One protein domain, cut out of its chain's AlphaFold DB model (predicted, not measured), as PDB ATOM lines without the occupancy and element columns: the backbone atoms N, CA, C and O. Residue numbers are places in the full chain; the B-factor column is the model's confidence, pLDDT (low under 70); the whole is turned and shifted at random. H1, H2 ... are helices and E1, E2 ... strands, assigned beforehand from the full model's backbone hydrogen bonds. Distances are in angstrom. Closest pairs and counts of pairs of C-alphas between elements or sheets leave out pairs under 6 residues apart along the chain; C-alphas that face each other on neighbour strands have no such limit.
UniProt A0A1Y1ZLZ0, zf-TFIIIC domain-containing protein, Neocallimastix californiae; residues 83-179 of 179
ATOM      1  N   ASP A  83      99.699  82.727  97.273       54.38
ATOM      2  CA  ASP A  83      99.678  81.445  96.584       54.38
ATOM      3  C   ASP A  83      98.553  81.335  95.534       54.38
ATOM      4  O   ASP A  83      98.758  80.719  94.484       54.38
ATOM      5  N   ASP A  84      97.397  81.981  95.737       53.31
ATOM      6  CA  ASP A  84      96.264  81.917  94.799       53.31
ATOM      7  C   ASP A  84      96.429  82.867  93.604       53.31
ATOM      8  O   ASP A  84      96.042  82.536  92.478       53.31
ATOM      9  N   ILE A  85      97.105  84.005  93.797       54.59
ATOM     10  CA  ILE A  85      97.525  84.868  92.682       54.59
ATOM     11  C   ILE A  85      98.528  84.105  91.814       54.59
ATOM     12  O   ILE A  85      98.407  84.090  90.586       54.59
ATOM     13  N   PHE A  86      99.487  83.406  92.428       50.72
ATOM     14  CA  PHE A  86     100.486  82.647  91.681       50.72
ATOM     15  C   PHE A  86      99.856  81.488  90.886       50.72
ATOM     16  O   PHE A  86     100.210  81.267  89.722       50.72
ATOM     17  N   LYS A  87      98.837  80.826  91.450       49.56
ATOM     18  CA  LYS A  87      98.074  79.750  90.792       49.56
ATOM     19  C   LYS A  87      97.282  80.211  89.567       49.56
ATOM     20  O   LYS A  87      97.143  79.446  88.615       49.56
ATOM     21  N   LEU A  88      96.826  81.463  89.543       51.78
ATOM     22  CA  LEU A  88      96.168  82.069  88.377       51.78
ATOM     23  C   LEU A  88      97.166  82.562  87.308       51.78
ATOM     24  O   LEU A  88      96.776  82.806  86.163       51.78
ATOM     25  N   THR A  89      98.454  82.704  87.649       55.38
ATOM     26  CA  THR A  89      99.464  83.318  86.761       55.38
ATOM     27  C   THR A  89     100.250  82.339  85.886       55.38
ATOM     28  O   THR A  89     100.773  82.748  84.844       55.38
ATOM     29  N   CYS A  90     100.337  81.056  86.253       60.88
ATOM     30  CA  CYS A  90     101.115  80.070  85.499       60.88
ATOM     31  C   CYS A  90     100.295  79.458  84.353       60.88
ATOM     32  O   CYS A  90      99.790  78.342  84.444       60.88
ATOM     33  N   ARG A  91     100.176  80.204  83.247       76.06
ATOM     34  CA  ARG A  91      99.514  79.741  82.011       76.06
ATOM     35  C   ARG A  91     100.356  78.743  81.212       76.06
ATOM     36  O   ARG A  91      99.819  78.017  80.382       76.06
ATOM     37  N   GLU A  92     101.667  78.709  81.445       88.12
ATOM     38  CA  GLU A  92     102.628  77.957  80.637       88.12
ATOM     39  C   GLU A  92     103.595  77.151  81.504       88.12
ATOM     40  O   GLU A  92     103.893  77.518  82.642       88.12
ATOM     41  N   LYS A  93     104.110  76.053  80.942       92.12
ATOM     42  CA  LYS A  93     105.100  75.183  81.585       92.12
ATOM     43  C   LYS A  93     106.447  75.297  80.890       92.12
ATOM     44  O   LYS A  93     106.520  75.371  79.665       92.12
ATOM     45  N   CYS A  94     107.515  75.256  81.676       94.25
ATOM     46  CA  CYS A  94     108.879  75.253  81.172       94.25
ATOM     47  C   CYS A  94     109.174  73.986  80.357       94.25
ATOM     48  O   CYS A  94     109.044  72.891  80.899       94.25
ATOM     49  N   PRO A  95     109.654  74.091  79.107       92.50
ATOM     50  CA  PRO A  95     110.034  72.924  78.314       92.50
ATOM     51  C   PRO A  95     111.168  72.091  78.928       92.50
ATOM     52  O   PRO A  95     111.225  70.889  78.701       92.50
ATOM     53  N   ALA A  96     112.060  72.713  79.710       94.62
ATOM     54  CA  ALA A  96     113.215  72.032  80.302       94.62
ATOM     55  C   ALA A  96     112.888  71.307  81.617       94.62
ATOM     56  O   ALA A  96     113.359  70.198  81.846       94.62
ATOM     57  N   CYS A  97     112.104  71.933  82.498       95.88
ATOM     58  CA  CYS A  97     111.881  71.431  83.860       95.88
ATOM     59  C   CYS A  97     110.409  71.341  84.272       95.88
ATOM     60  O   CYS A  97     110.125  71.030  85.423       95.88
ATOM     61  N   LEU A  98     109.479  71.638  83.360       92.94
ATOM     62  CA  LEU A  98     108.022  71.530  83.520       92.94
ATOM     63  C   LEU A  98     107.387  72.385  84.632       92.94
ATOM     64  O   LEU A  98     106.165  72.354  84.784       92.94
ATOM     65  N   THR A  99     108.177  73.182  85.355       94.38
ATOM     66  CA  THR A  99     107.686  74.159  86.338       94.38
ATOM     67  C   THR A  99     106.946  75.314  85.671       94.38
ATOM     68  O   THR A  99     107.086  75.548  84.463       94.38
ATOM     69  N   GLY A 100     106.136  76.029  86.453       92.25
ATOM     70  CA  GLY A 100     105.339  77.149  85.967       92.25
ATOM     71  C   GLY A 100     106.204  78.281  85.413       92.25
ATOM     72  O   GLY A 100     107.263  78.610  85.953       92.25
ATOM     73  N   ILE A 101     105.752  78.878  84.311       93.31
ATOM     74  CA  ILE A 101     106.274  80.141  83.792       93.31
ATOM     75  C   ILE A 101     105.244  81.223  84.082       93.31
ATOM     76  O   ILE A 101     104.150  81.244  83.517       93.31
ATOM     77  N   SER A 102     105.636  82.153  84.950       89.75
ATOM     78  CA  SER A 102     104.833  83.332  85.260       89.75
ATOM     79  C   SER A 102     104.821  84.323  84.090       89.75
ATOM     80  O   SER A 102     105.820  84.530  83.388       89.75
ATOM     81  N   PHE A 103     103.677  84.972  83.878       88.94
ATOM     82  CA  PHE A 103     103.546  86.045  82.896       88.94
ATOM     83  C   PHE A 103     103.984  87.389  83.503       88.94
ATOM     84  O   PHE A 103     103.159  88.165  83.971       88.94
ATOM     85  N   LYS A 104     105.298  87.647  83.540       89.06
ATOM     86  CA  LYS A 104     105.877  88.898  84.087       89.06
ATOM     87  C   LYS A 104     106.341  89.900  83.027       89.06
ATOM     88  O   LYS A 104     106.473  91.080  83.319       89.06
ATOM     89  N   SER A 105     106.618  89.434  81.814       90.81
ATOM     90  CA  SER A 105     107.117  90.246  80.702       90.81
ATOM     91  C   SER A 105     106.470  89.783  79.406       90.81
ATOM     92  O   SER A 105     106.181  88.598  79.244       90.81
ATOM     93  N   ILE A 106     106.258  90.720  78.481       91.88
ATOM     94  CA  ILE A 106     105.743  90.436  77.136       91.88
ATOM     95  C   ILE A 106     106.812  89.842  76.216       91.88
ATOM     96  O   ILE A 106     106.472  89.157  75.259       91.88
ATOM     97  N   SER A 107     108.093  90.099  76.499       92.62
ATOM     98  CA  SER A 107     109.208  89.721  75.622       92.62
ATOM     99  C   SER A 107     109.843  88.390  76.012       92.62
ATOM    100  O   SER A 107     110.375  87.701  75.151       92.62
ATOM    101  N   TYR A 108     109.775  88.017  77.290       94.31
ATOM    102  CA  TYR A 108     110.373  86.786  77.799       94.31
ATOM    103  C   TYR A 108     109.568  86.203  78.966       94.31
ATOM    104  O   TYR A 108     108.804  86.891  79.647       94.31
ATOM    105  N   GLY A 109     109.729  84.906  79.198       93.31
ATOM    106  CA  GLY A 109     109.221  84.179  80.353       93.31
ATOM    107  C   GLY A 109     110.374  83.569  81.138       93.31
ATOM    108  O   GLY A 109     111.359  83.121  80.553       93.31
ATOM    109  N   VAL A 110     110.253  83.549  82.465       94.62
ATOM    110  CA  VAL A 110     111.208  82.876  83.354       94.62
ATOM    111  C   VAL A 110     110.437  81.895  84.226       94.62
ATOM    112  O   VAL A 110     109.415  82.265  84.814       94.62
ATOM    113  N   CYS A 111     110.887  80.641  84.262       95.06
ATOM    114  CA  CYS A 111     110.296  79.634  85.140       95.06
ATOM    115  C   CYS A 111     110.836  79.739  86.572       95.06
ATOM    116  O   CYS A 111     111.850  80.389  86.816       95.06
ATOM    117  N   GLU A 112     110.205  79.042  87.514       92.19
ATOM    118  CA  GLU A 112     110.645  78.988  88.922       92.19
ATOM    119  C   GLU A 112     112.095  78.497  89.103       92.19
ATOM    120  O   GLU A 112     112.779  78.914  90.030       92.19
ATOM    121  N   ASN A 113     112.593  77.676  88.171       94.88
ATOM    122  CA  ASN A 113     113.976  77.177  88.162       94.88
ATOM    123  C   ASN A 113     114.932  78.063  87.342       94.88
ATOM    124  O   ASN A 113     116.012  77.620  86.964       94.88
ATOM    125  N   ASN A 114     114.533  79.297  87.029       95.00
ATOM    126  CA  ASN A 114     115.358  80.309  86.368       95.00
ATOM    127  C   ASN A 114     115.781  80.004  84.911       95.00
ATOM    128  O   ASN A 114     116.720  80.610  84.398       95.00
ATOM    129  N   HIS A 115     115.078  79.111  84.206       96.31
ATOM    130  CA  HIS A 115     115.211  79.001  82.748       96.31
ATOM    131  C   HIS A 115     114.465  80.153  82.071       96.31
ATOM    132  O   HIS A 115     113.308  80.419  82.411       96.31
ATOM    133  N   SER A 116     115.110  80.798  81.101       95.25
ATOM    134  CA  SER A 116     114.542  81.908  80.337       95.25
ATOM    135  C   SER A 116     114.166  81.470  78.925       95.25
ATOM    136  O   SER A 116     114.905  80.724  78.283       95.25
ATOM    137  N   TRP A 117     113.018  81.947  78.454       95.19
ATOM    138  CA  TRP A 117     112.487  81.686  77.120       95.19
ATOM    139  C   TRP A 117     111.974  82.987  76.522       95.19
ATOM    140  O   TRP A 117     111.265  83.733  77.200       95.19
ATOM    141  N   ASP A 118     112.270  83.244  75.255       94.94
ATOM    142  CA  ASP A 118     111.635  84.347  74.539       94.94
ATOM    143  C   ASP A 118     110.133  84.088  74.380       94.94
ATOM    144  O   ASP A 118     109.665  82.945  74.376       94.94
ATOM    145  N   ARG A 119     109.360  85.161  74.237       94.31
ATOM    146  CA  ARG A 119     107.933  85.097  73.921       94.31
ATOM    147  C   ARG A 119     107.680  85.488  72.476       94.31
ATOM    148  O   ARG A 119     108.342  86.350  71.902       94.31
ATOM    149  N   CYS A 120     106.672  84.853  71.902       92.88
ATOM    150  CA  CYS A 120     106.116  85.193  70.612       92.88
ATOM    151  C   CYS A 120     105.523  86.606  70.661       92.88
ATOM    152  O   CYS A 120     104.571  86.846  71.397       92.88
ATOM    153  N   SER A 121     105.994  87.514  69.814       94.00
ATOM    154  CA  SER A 121     105.482  88.880  69.687       94.00
ATOM    155  C   SER A 121     103.998  88.956  69.335       94.00
ATOM    156  O   SER A 121     103.375  89.988  69.550       94.00
ATOM    157  N   ASN A 122     103.444  87.885  68.760       91.50
ATOM    158  CA  ASN A 122     102.077  87.871  68.246       91.50
ATOM    159  C   ASN A 122     101.095  87.196  69.212       91.50
ATOM    160  O   ASN A 122      99.958  87.632  69.321       91.50
ATOM    161  N   SER A 123     101.516  86.124  69.892       89.81
ATOM    162  CA  SER A 123     100.647  85.334  70.781       89.81
ATOM    163  C   SER A 123     101.035  85.408  72.252       89.81
ATOM    164  O   SER A 123     100.328  84.864  73.092       89.81
ATOM    165  N   LEU A 124     102.176  86.029  72.564       91.88
ATOM    166  CA  LEU A 124     102.780  86.134  73.895       91.88
ATOM    167  C   LEU A 124     103.144  84.792  74.545       91.88
ATOM    168  O   LEU A 124     103.641  84.779  75.668       91.88
ATOM    169  N   LEU A 125     102.960  83.678  73.834       90.94
ATOM    170  CA  LEU A 125     103.371  82.347  74.270       90.94
ATOM    171  C   LEU A 125     104.887  82.195  74.202       90.94
ATOM    172  O   LEU A 125     105.522  82.786  73.327       90.94
ATOM    173  N   ILE A 126     105.473  81.382  75.073       93.12
ATOM    174  CA  ILE A 126     106.902  81.076  75.007       93.12
ATOM    175  C   ILE A 126     107.274  80.389  73.689       93.12
ATOM    176  O   ILE A 126     106.550  79.543  73.161       93.12
ATOM    177  N   THR A 127     108.445  80.721  73.155       92.25
ATOM    178  CA  THR A 127     108.996  80.071  71.966       92.25
ATOM    179  C   THR A 127     109.695  78.772  72.367       92.25
ATOM    180  O   THR A 127     110.907  78.735  72.561       92.25
ATOM    181  N   ASN A 128     108.924  77.694  72.515       89.81
ATOM    182  CA  ASN A 128     109.424  76.359  72.879       89.81
ATOM    183  C   ASN A 128     109.823  75.488  71.671       89.81
ATOM    184  O   ASN A 128     109.988  74.276  71.797       89.81
ATOM    185  N   THR A 129     109.933  76.090  70.492       88.31
ATOM    186  CA  THR A 129     110.211  75.409  69.231       88.31
ATOM    187  C   THR A 129     111.241  76.198  68.425       88.31
ATOM    188  O   THR A 129     111.269  77.428  68.528       88.31
ATOM    189  N   PRO A 130     112.079  75.536  67.608       88.56
ATOM    190  CA  PRO A 130     112.963  76.234  66.679       88.56
ATOM    191  C   PRO A 130     112.213  76.866  65.496       88.56
ATOM    192  O   PRO A 130     112.781  77.710  64.814       88.56
ATOM    193  N   TYR A 131     110.951  76.495  65.242       90.38
ATOM    194  CA  TYR A 131     110.174  77.019  64.116       90.38
ATOM    195  C   TYR A 131     109.630  78.415  64.433       90.38
ATOM    196  O   TYR A 131     108.475  78.600  64.828       90.38
ATOM    197  N   ILE A 132     110.506  79.405  64.289       92.06
ATOM    198  CA  ILE A 132     110.233  80.804  64.595       92.06
ATOM    199  C   ILE A 132     110.702  81.724  63.470       92.06
ATOM    200  O   ILE A 132     111.607  81.423  62.693       92.06
ATOM    201  N   LYS A 133     110.099  82.903  63.421       93.31
ATOM    202  CA  LYS A 133     110.555  84.033  62.617       93.31
ATOM    203  C   LYS A 133     111.009  85.162  63.542       93.31
ATOM    204  O   LYS A 133     110.472  85.313  64.635       93.31
ATOM    205  N   SER A 134     112.003  85.944  63.138       95.31
ATOM    206  CA  SER A 134     112.542  87.060  63.922       95.31
ATOM    207  C   SER A 134     112.512  88.353  63.120       95.31
ATOM    208  O   SER A 134     112.726  88.349  61.909       95.31
ATOM    209  N   CYS A 135     112.158  89.458  63.770       95.62
ATOM    210  CA  CYS A 135     112.144  90.758  63.119       95.62
ATOM    211  C   CYS A 135     113.577  91.250  62.898       95.62
ATOM    212  O   CYS A 135     114.366  91.279  63.836       95.62
ATOM    213  N   GLN A 136     113.898  91.714  61.690       94.56
ATOM    214  CA  GLN A 136     115.247  92.194  61.362       94.56
ATOM    215  C   GLN A 136     115.676  93.449  62.139       94.56
ATOM    216  O   GLN A 136     116.866  93.730  62.229       94.56
ATOM    217  N   SER A 137     114.721  94.222  62.662       96.62
ATOM    218  CA  SER A 137     115.001  95.512  63.300       96.62
ATOM    219  C   SER A 137     114.991  95.432  64.823       96.62
ATOM    220  O   SER A 137     115.954  95.847  65.457       96.62
ATOM    221  N   CYS A 138     113.924  94.895  65.421       95.19
ATOM    222  CA  CYS A 138     113.795  94.816  66.879       95.19
ATOM    223  C   CYS A 138     114.095  93.425  67.452       95.19
ATOM    224  O   CYS A 138     113.955  93.225  68.656       95.19
ATOM    225  N   PHE A 139     114.455  92.454  66.605       94.38
ATOM    226  CA  PHE A 139     114.809  91.077  66.975       94.38
ATOM    227  C   PHE A 139     113.731  90.279  67.720       94.38
ATOM    228  O   PHE A 139     113.970  89.127  68.089       94.38
ATOM    229  N   CYS A 140     112.516  90.820  67.880       94.56
ATOM    230  CA  CYS A 140     111.415  90.086  68.489       94.56
ATOM    231  C   CYS A 140     111.123  88.809  67.691       94.56
ATOM    232  O   CYS A 140     111.256  88.775  66.461       94.56
ATOM    233  N   LYS A 141     110.735  87.749  68.395       94.56
ATOM    234  CA  LYS A 141     110.496  86.428  67.810       94.56
ATOM    235  C   LYS A 141     109.003  86.180  67.698       94.56
ATOM    236  O   LYS A 141     108.252  86.602  68.563       94.56
ATOM    237  N   ALA A 142     108.569  85.477  66.664       92.94
ATOM    238  CA  ALA A 142     107.196  85.026  66.499       92.94
ATOM    239  C   ALA A 142     107.180  83.545  66.116       92.94
ATOM    240  O   ALA A 142     108.009  83.094  65.326       92.94
ATOM    241  N   LEU A 143     106.233  82.798  66.674       91.06
ATOM    242  CA  LEU A 143     106.009  81.393  66.342       91.06
ATOM    243  C   LEU A 143     105.519  81.241  64.897       91.06
ATOM    244  O   LEU A 143     104.817  82.108  64.367       91.06
ATOM    245  N   VAL A 144     105.899  80.123  64.281       88.44
ATOM    246  CA  VAL A 144     105.468  79.711  62.945       88.44
ATOM    247  C   VAL A 144     104.790  78.349  63.064       88.44
ATOM    248  O   VAL A 144     105.459  77.343  63.279       88.44
ATOM    249  N   ASP A 145     103.468  78.321  62.907       77.25
ATOM    250  CA  ASP A 145     102.666  77.087  62.960       77.25
ATOM    251  C   ASP A 145     102.547  76.378  61.597       77.25
ATOM    252  O   ASP A 145     102.096  75.242  61.513       77.25
ATOM    253  N   THR A 146     102.987  77.008  60.501       71.06
ATOM    254  CA  THR A 146     102.929  76.391  59.162       71.06
ATOM    255  C   THR A 146     103.926  75.250  58.965       71.06
ATOM    256  O   THR A 146     103.901  74.593  57.922       71.06
ATOM    257  N   HIS A 147     104.830  75.007  59.918       74.62
ATOM    258  CA  HIS A 147     105.833  73.969  59.760       74.62
ATOM    259  C   HIS A 147     105.240  72.596  60.132       74.62
ATOM    260  O   HIS A 147     104.771  72.410  61.247       74.62
ATOM    261  N   PRO A 148     105.329  71.556  59.283       69.75
ATOM    262  CA  PRO A 148     104.712  70.249  59.561       69.75
ATOM    263  C   PRO A 148     105.267  69.540  60.811       69.75
ATOM    264  O   PRO A 148     104.709  68.550  61.268       69.75
ATOM    265  N   ARG A 149     106.387  70.032  61.358       72.56
ATOM    266  CA  ARG A 149     106.999  69.544  62.605       72.56
ATOM    267  C   ARG A 149     106.780  70.466  63.809       72.56
ATOM    268  O   ARG A 149     107.265  70.141  64.893       72.56
ATOM    269  N   SER A 150     106.122  71.618  63.654       73.06
ATOM    270  CA  SER A 150     105.738  72.440  64.800       73.06
ATOM    271  C   SER A 150     104.536  71.783  65.476       73.06
ATOM    272  O   SER A 150     103.394  72.041  65.125       73.06
ATOM    273  N   ASN A 151     104.789  70.914  66.456       69.38
ATOM    274  CA  ASN A 151     103.745  70.318  67.301       69.38
ATOM    275  C   ASN A 151     103.223  71.332  68.338       69.38
ATOM    276  O   ASN A 151     103.146  71.044  69.532       69.38
ATOM    277  N   ILE A 152     102.921  72.554  67.898       76.50
ATOM    278  CA  ILE A 152     102.410  73.611  68.759       76.50
ATOM    279  C   ILE A 152     100.893  73.436  68.853       76.50
ATOM    280  O   ILE A 152     100.153  73.673  67.899       76.50
ATOM    281  N   SER A 153     100.415  73.029  70.028       77.94
ATOM    282  CA  SER A 153      98.984  73.045  70.326       77.94
ATOM    283  C   SER A 153      98.583  74.461  70.726       77.94
ATOM    284  O   SER A 153      98.801  74.881  71.862       77.94
ATOM    285  N   VAL A 154      98.054  75.218  69.768       77.50
ATOM    286  CA  VAL A 154      97.510  76.561  69.992       77.50
ATOM    287  C   VAL A 154      96.070  76.654  69.492       77.50
ATOM    288  O   VAL A 154      95.727  75.979  68.515       77.50
ATOM    289  N   PRO A 155      95.223  77.488  70.129       80.25
ATOM    290  CA  PRO A 155      93.875  77.767  69.642       80.25
ATOM    291  C   PRO A 155      93.883  78.240  68.183       80.25
ATOM    292  O   PRO A 155      94.821  78.918  67.765       80.25
ATOM    293  N   LEU A 156      92.819  77.945  67.427       80.25
ATOM    294  CA  LEU A 156      92.711  78.298  66.001       80.25
ATOM    295  C   LEU A 156      92.980  79.787  65.740       80.25
ATOM    296  O   LEU A 156      93.786  80.119  64.880       80.25
ATOM    297  N   ILE A 157      92.439  80.671  66.584       84.25
ATOM    298  CA  ILE A 157      92.668  82.118  66.484       84.25
ATOM    299  C   ILE A 157      94.155  82.499  66.537       84.25
ATOM    300  O   ILE A 157      94.600  83.413  65.850       84.25
ATOM    301  N   VAL A 158      94.958  81.782  67.329       83.06
ATOM    302  CA  VAL A 158      96.399  82.031  67.428       83.06
ATOM    303  C   VAL A 158      97.105  81.601  66.144       83.06
ATOM    304  O   VAL A 158      98.028  82.289  65.711       83.06
ATOM    305  N   LYS A 159      96.660  80.507  65.512       83.62
ATOM    306  CA  LYS A 159      97.177  80.062  64.209       83.62
ATOM    307  C   LYS A 159      96.880  81.098  63.130       83.62
ATOM    308  O   LYS A 159      97.784  81.485  62.389       83.62
ATOM    309  N   ASP A 160      95.654  81.612  63.103       84.81
ATOM    310  CA  ASP A 160      95.232  82.634  62.142       84.81
ATOM    311  C   ASP A 160      96.044  83.918  62.309       84.81
ATOM    312  O   ASP A 160      96.610  84.429  61.341       84.81
ATOM    313  N   ILE A 161      96.209  84.381  63.552       86.75
ATOM    314  CA  ILE A 161      97.082  85.510  63.899       86.75
ATOM    315  C   ILE A 161      98.508  85.259  63.386       86.75
ATOM    316  O   ILE A 161      99.078  86.082  62.666       86.75
ATOM    317  N   GLN A 162      99.110  84.117  63.717       84.69
ATOM    318  CA  GLN A 162     100.493  83.812  63.336       84.69
ATOM    319  C   GLN A 162     100.699  83.784  61.814       84.69
ATOM    320  O   GLN A 162     101.735  84.272  61.334       84.69
ATOM    321  N   ASN A 163      99.708  83.277  61.077       82.19
ATOM    322  CA  ASN A 163      99.702  83.194  59.619       82.19
ATOM    323  C   ASN A 163      99.443  84.547  58.944       82.19
ATOM    324  O   ASN A 163     100.001  84.816  57.879       82.19
ATOM    325  N   HIS A 164      98.639  85.419  59.558       86.75
ATOM    326  CA  HIS A 164      98.263  86.701  58.966       86.75
ATOM    327  C   HIS A 164      99.360  87.768  59.108       86.75
ATOM    328  O   HIS A 164      99.619  88.537  58.178       86.75
ATOM    329  N   PHE A 165     100.067  87.803  60.243       88.25
ATOM    330  CA  PHE A 165     101.100  88.814  60.488       88.25
ATOM    331  C   PHE A 165     102.410  88.503  59.748       88.25
ATOM    332  O   PHE A 165     103.302  87.816  60.257       88.25
ATOM    333  N   LYS A 166     102.548  89.058  58.539       88.62
ATOM    334  CA  LYS A 166     103.793  89.042  57.742       88.62
ATOM    335  C   LYS A 166     104.839  90.051  58.236       88.62
ATOM    336  O   LYS A 166     106.032  89.856  58.008       88.62
ATOM    337  N   SER A 167     104.396  91.080  58.955       92.69
ATOM    338  CA  SER A 167     105.234  92.147  59.509       92.69
ATOM    339  C   SER A 167     105.192  92.160  61.036       92.69
ATOM    340  O   SER A 167     104.230  91.700  61.650       92.69
ATOM    341  N   CYS A 168     106.246  92.692  61.648       93.88
ATOM    342  CA  CYS A 168     106.381  92.848  63.088       93.88
ATOM    343  C   CYS A 168     105.331  93.811  63.651       93.88
ATOM    344  O   CYS A 168     105.253  94.957  63.215       93.88
ATOM    345  N   ILE A 169     104.587  93.376  64.672       92.69
ATOM    346  CA  ILE A 169     103.568  94.200  65.345       92.69
ATOM    347  C   ILE A 169     104.205  95.376  66.109       92.69
ATOM    348  O   ILE A 169     103.585  96.420  66.257       92.69
ATOM    349  N   TYR A 170     105.462  95.242  66.552       93.06
ATOM    350  CA  TYR A 170     106.149  96.292  67.310       93.06
ATOM    351  C   TYR A 170     106.715  97.417  66.439       93.06
ATOM    352  O   TYR A 170     106.613  98.579  66.813       93.06
ATOM    353  N   CYS A 171     107.354  97.091  65.310       95.19
ATOM    354  CA  CYS A 171     108.087  98.084  64.510       95.19
ATOM    355  C   CYS A 171     107.708  98.117  63.024       95.19
ATOM    356  O   CYS A 171     108.309  98.866  62.263       95.19
ATOM    357  N   GLY A 172     106.766  97.284  62.577       94.69
ATOM    358  CA  GLY A 172     106.317  97.228  61.182       94.69
ATOM    359  C   GLY A 172     107.299  96.584  60.194       94.69
ATOM    360  O   GLY A 172     106.910  96.300  59.063       94.69
ATOM    361  N   ASN A 173     108.545  96.303  60.595       96.38
ATOM    362  CA  ASN A 173     109.540  95.663  59.729       96.38
ATOM    363  C   ASN A 173     109.221  94.192  59.441       96.38
ATOM    364  O   ASN A 173     108.463  93.540  60.161       96.38
ATOM    365  N   GLN A 174     109.840  93.649  58.395       94.44
ATOM    366  CA  GLN A 174     109.611  92.268  57.982       94.44
ATOM    367  C   GLN A 174     110.216  91.259  58.964       94.44
ATOM    368  O   GLN A 174     111.266  91.476  59.583       94.44
ATOM    369  N   PHE A 175     109.527  90.129  59.088       94.19
ATOM    370  CA  PHE A 175     110.058  88.946  59.739       94.19
ATOM    371  C   PHE A 175     110.907  88.130  58.761       94.19
ATOM    372  O   PHE A 175     110.516  87.931  57.613       94.19
ATOM    373  N   ILE A 176     112.025  87.593  59.246       94.19
ATOM    374  CA  ILE A 176     112.798  86.549  58.568       94.19
ATOM    375  C   ILE A 176     112.628  85.218  59.284       94.19
ATOM    376  O   ILE A 176     112.584  85.170  60.512       94.19
ATOM    377  N   TYR A 177     112.532  84.134  58.523       90.88
ATOM    378  CA  TYR A 177     112.486  82.786  59.079       90.88
ATOM    379  C   TYR A 177     113.877  82.385  59.559       90.88
ATOM    380  O   TYR A 177     114.856  82.553  58.834       90.88
ATOM    381  N   LEU A 178     113.949  81.871  60.783       83.75
ATOM    382  CA  LEU A 178     115.150  81.239  61.304       83.75
ATOM    383  C   LEU A 178     114.973  79.734  61.072       83.75
ATOM    384  O   LEU A 178     114.037  79.141  61.605       83.75
ATOM    385  N   LEU A 179     115.798  79.174  60.185       63.88
ATOM    386  CA  LEU A 179     115.836  77.746  59.847       63.88
ATOM    387  C   LEU A 179     116.880  77.024  60.700       63.88
ATOM    388  O   LEU A 179     117.958  77.624  60.916       63.88
TER     389      LEU A 179
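What this domain is: This is residues 83 to 179 of the 179 residues of the protein "zf-TFIIIC domain-containing protein" of Neocallimastix californiae (UniProt A0A1Y1ZLZ0). With little regular structure, two small three-stranded sheets make two lobes end to end, H1 at the far end of one and H2 grazing the other. The 97 printed residues run H1 E1 E2 E3 E4 E5 H2 E6, mixed, 37 in named elements. The whole is compact, radius of gyration of the C-alphas 13.6 A, spans 41 by 27 by 23 A.

How they stand to each other: E4, residues 132 to 135, is antiparallel to E5, residues 141 to 143, a hairpin (N 133 to O 142, 2.8 A), and to E6, residues 175 to 178 (N 134 to O 176, 2.8 A). H2, residues 156 to 164, only just grazes this sheet; closest C-alphas, Leu 143 and Gln 162, 6.7 A. E5, H2 and E6 form a split strand-helix-strand unit, E4 between its strands, its crossover right-handed. E2, residues 108 to 111, and E3, residues 116 to 118, are an antiparallel hairpin (N 109 to O 117, 2.8 A). E1, residues 100 to 102, meets E2 only at a point. H1, residues 83 to 89, grazes this sheet. In H1 and H2 every O i to N i+4 pair is within hydrogen-bond range.

Where its parts are: H1 begins at C-alpha 83 (99.678, 81.445, 96.584); E6 ends at C-alpha 178 (115.150, 81.239, 61.304). H2 spans 12.3 A.

The domain as a whole: The printed part has no cut. Links E3 to E4 and E5 to H2 are long. Residues 83 to 90, 148, 151 and 179 have pLDDT under 70.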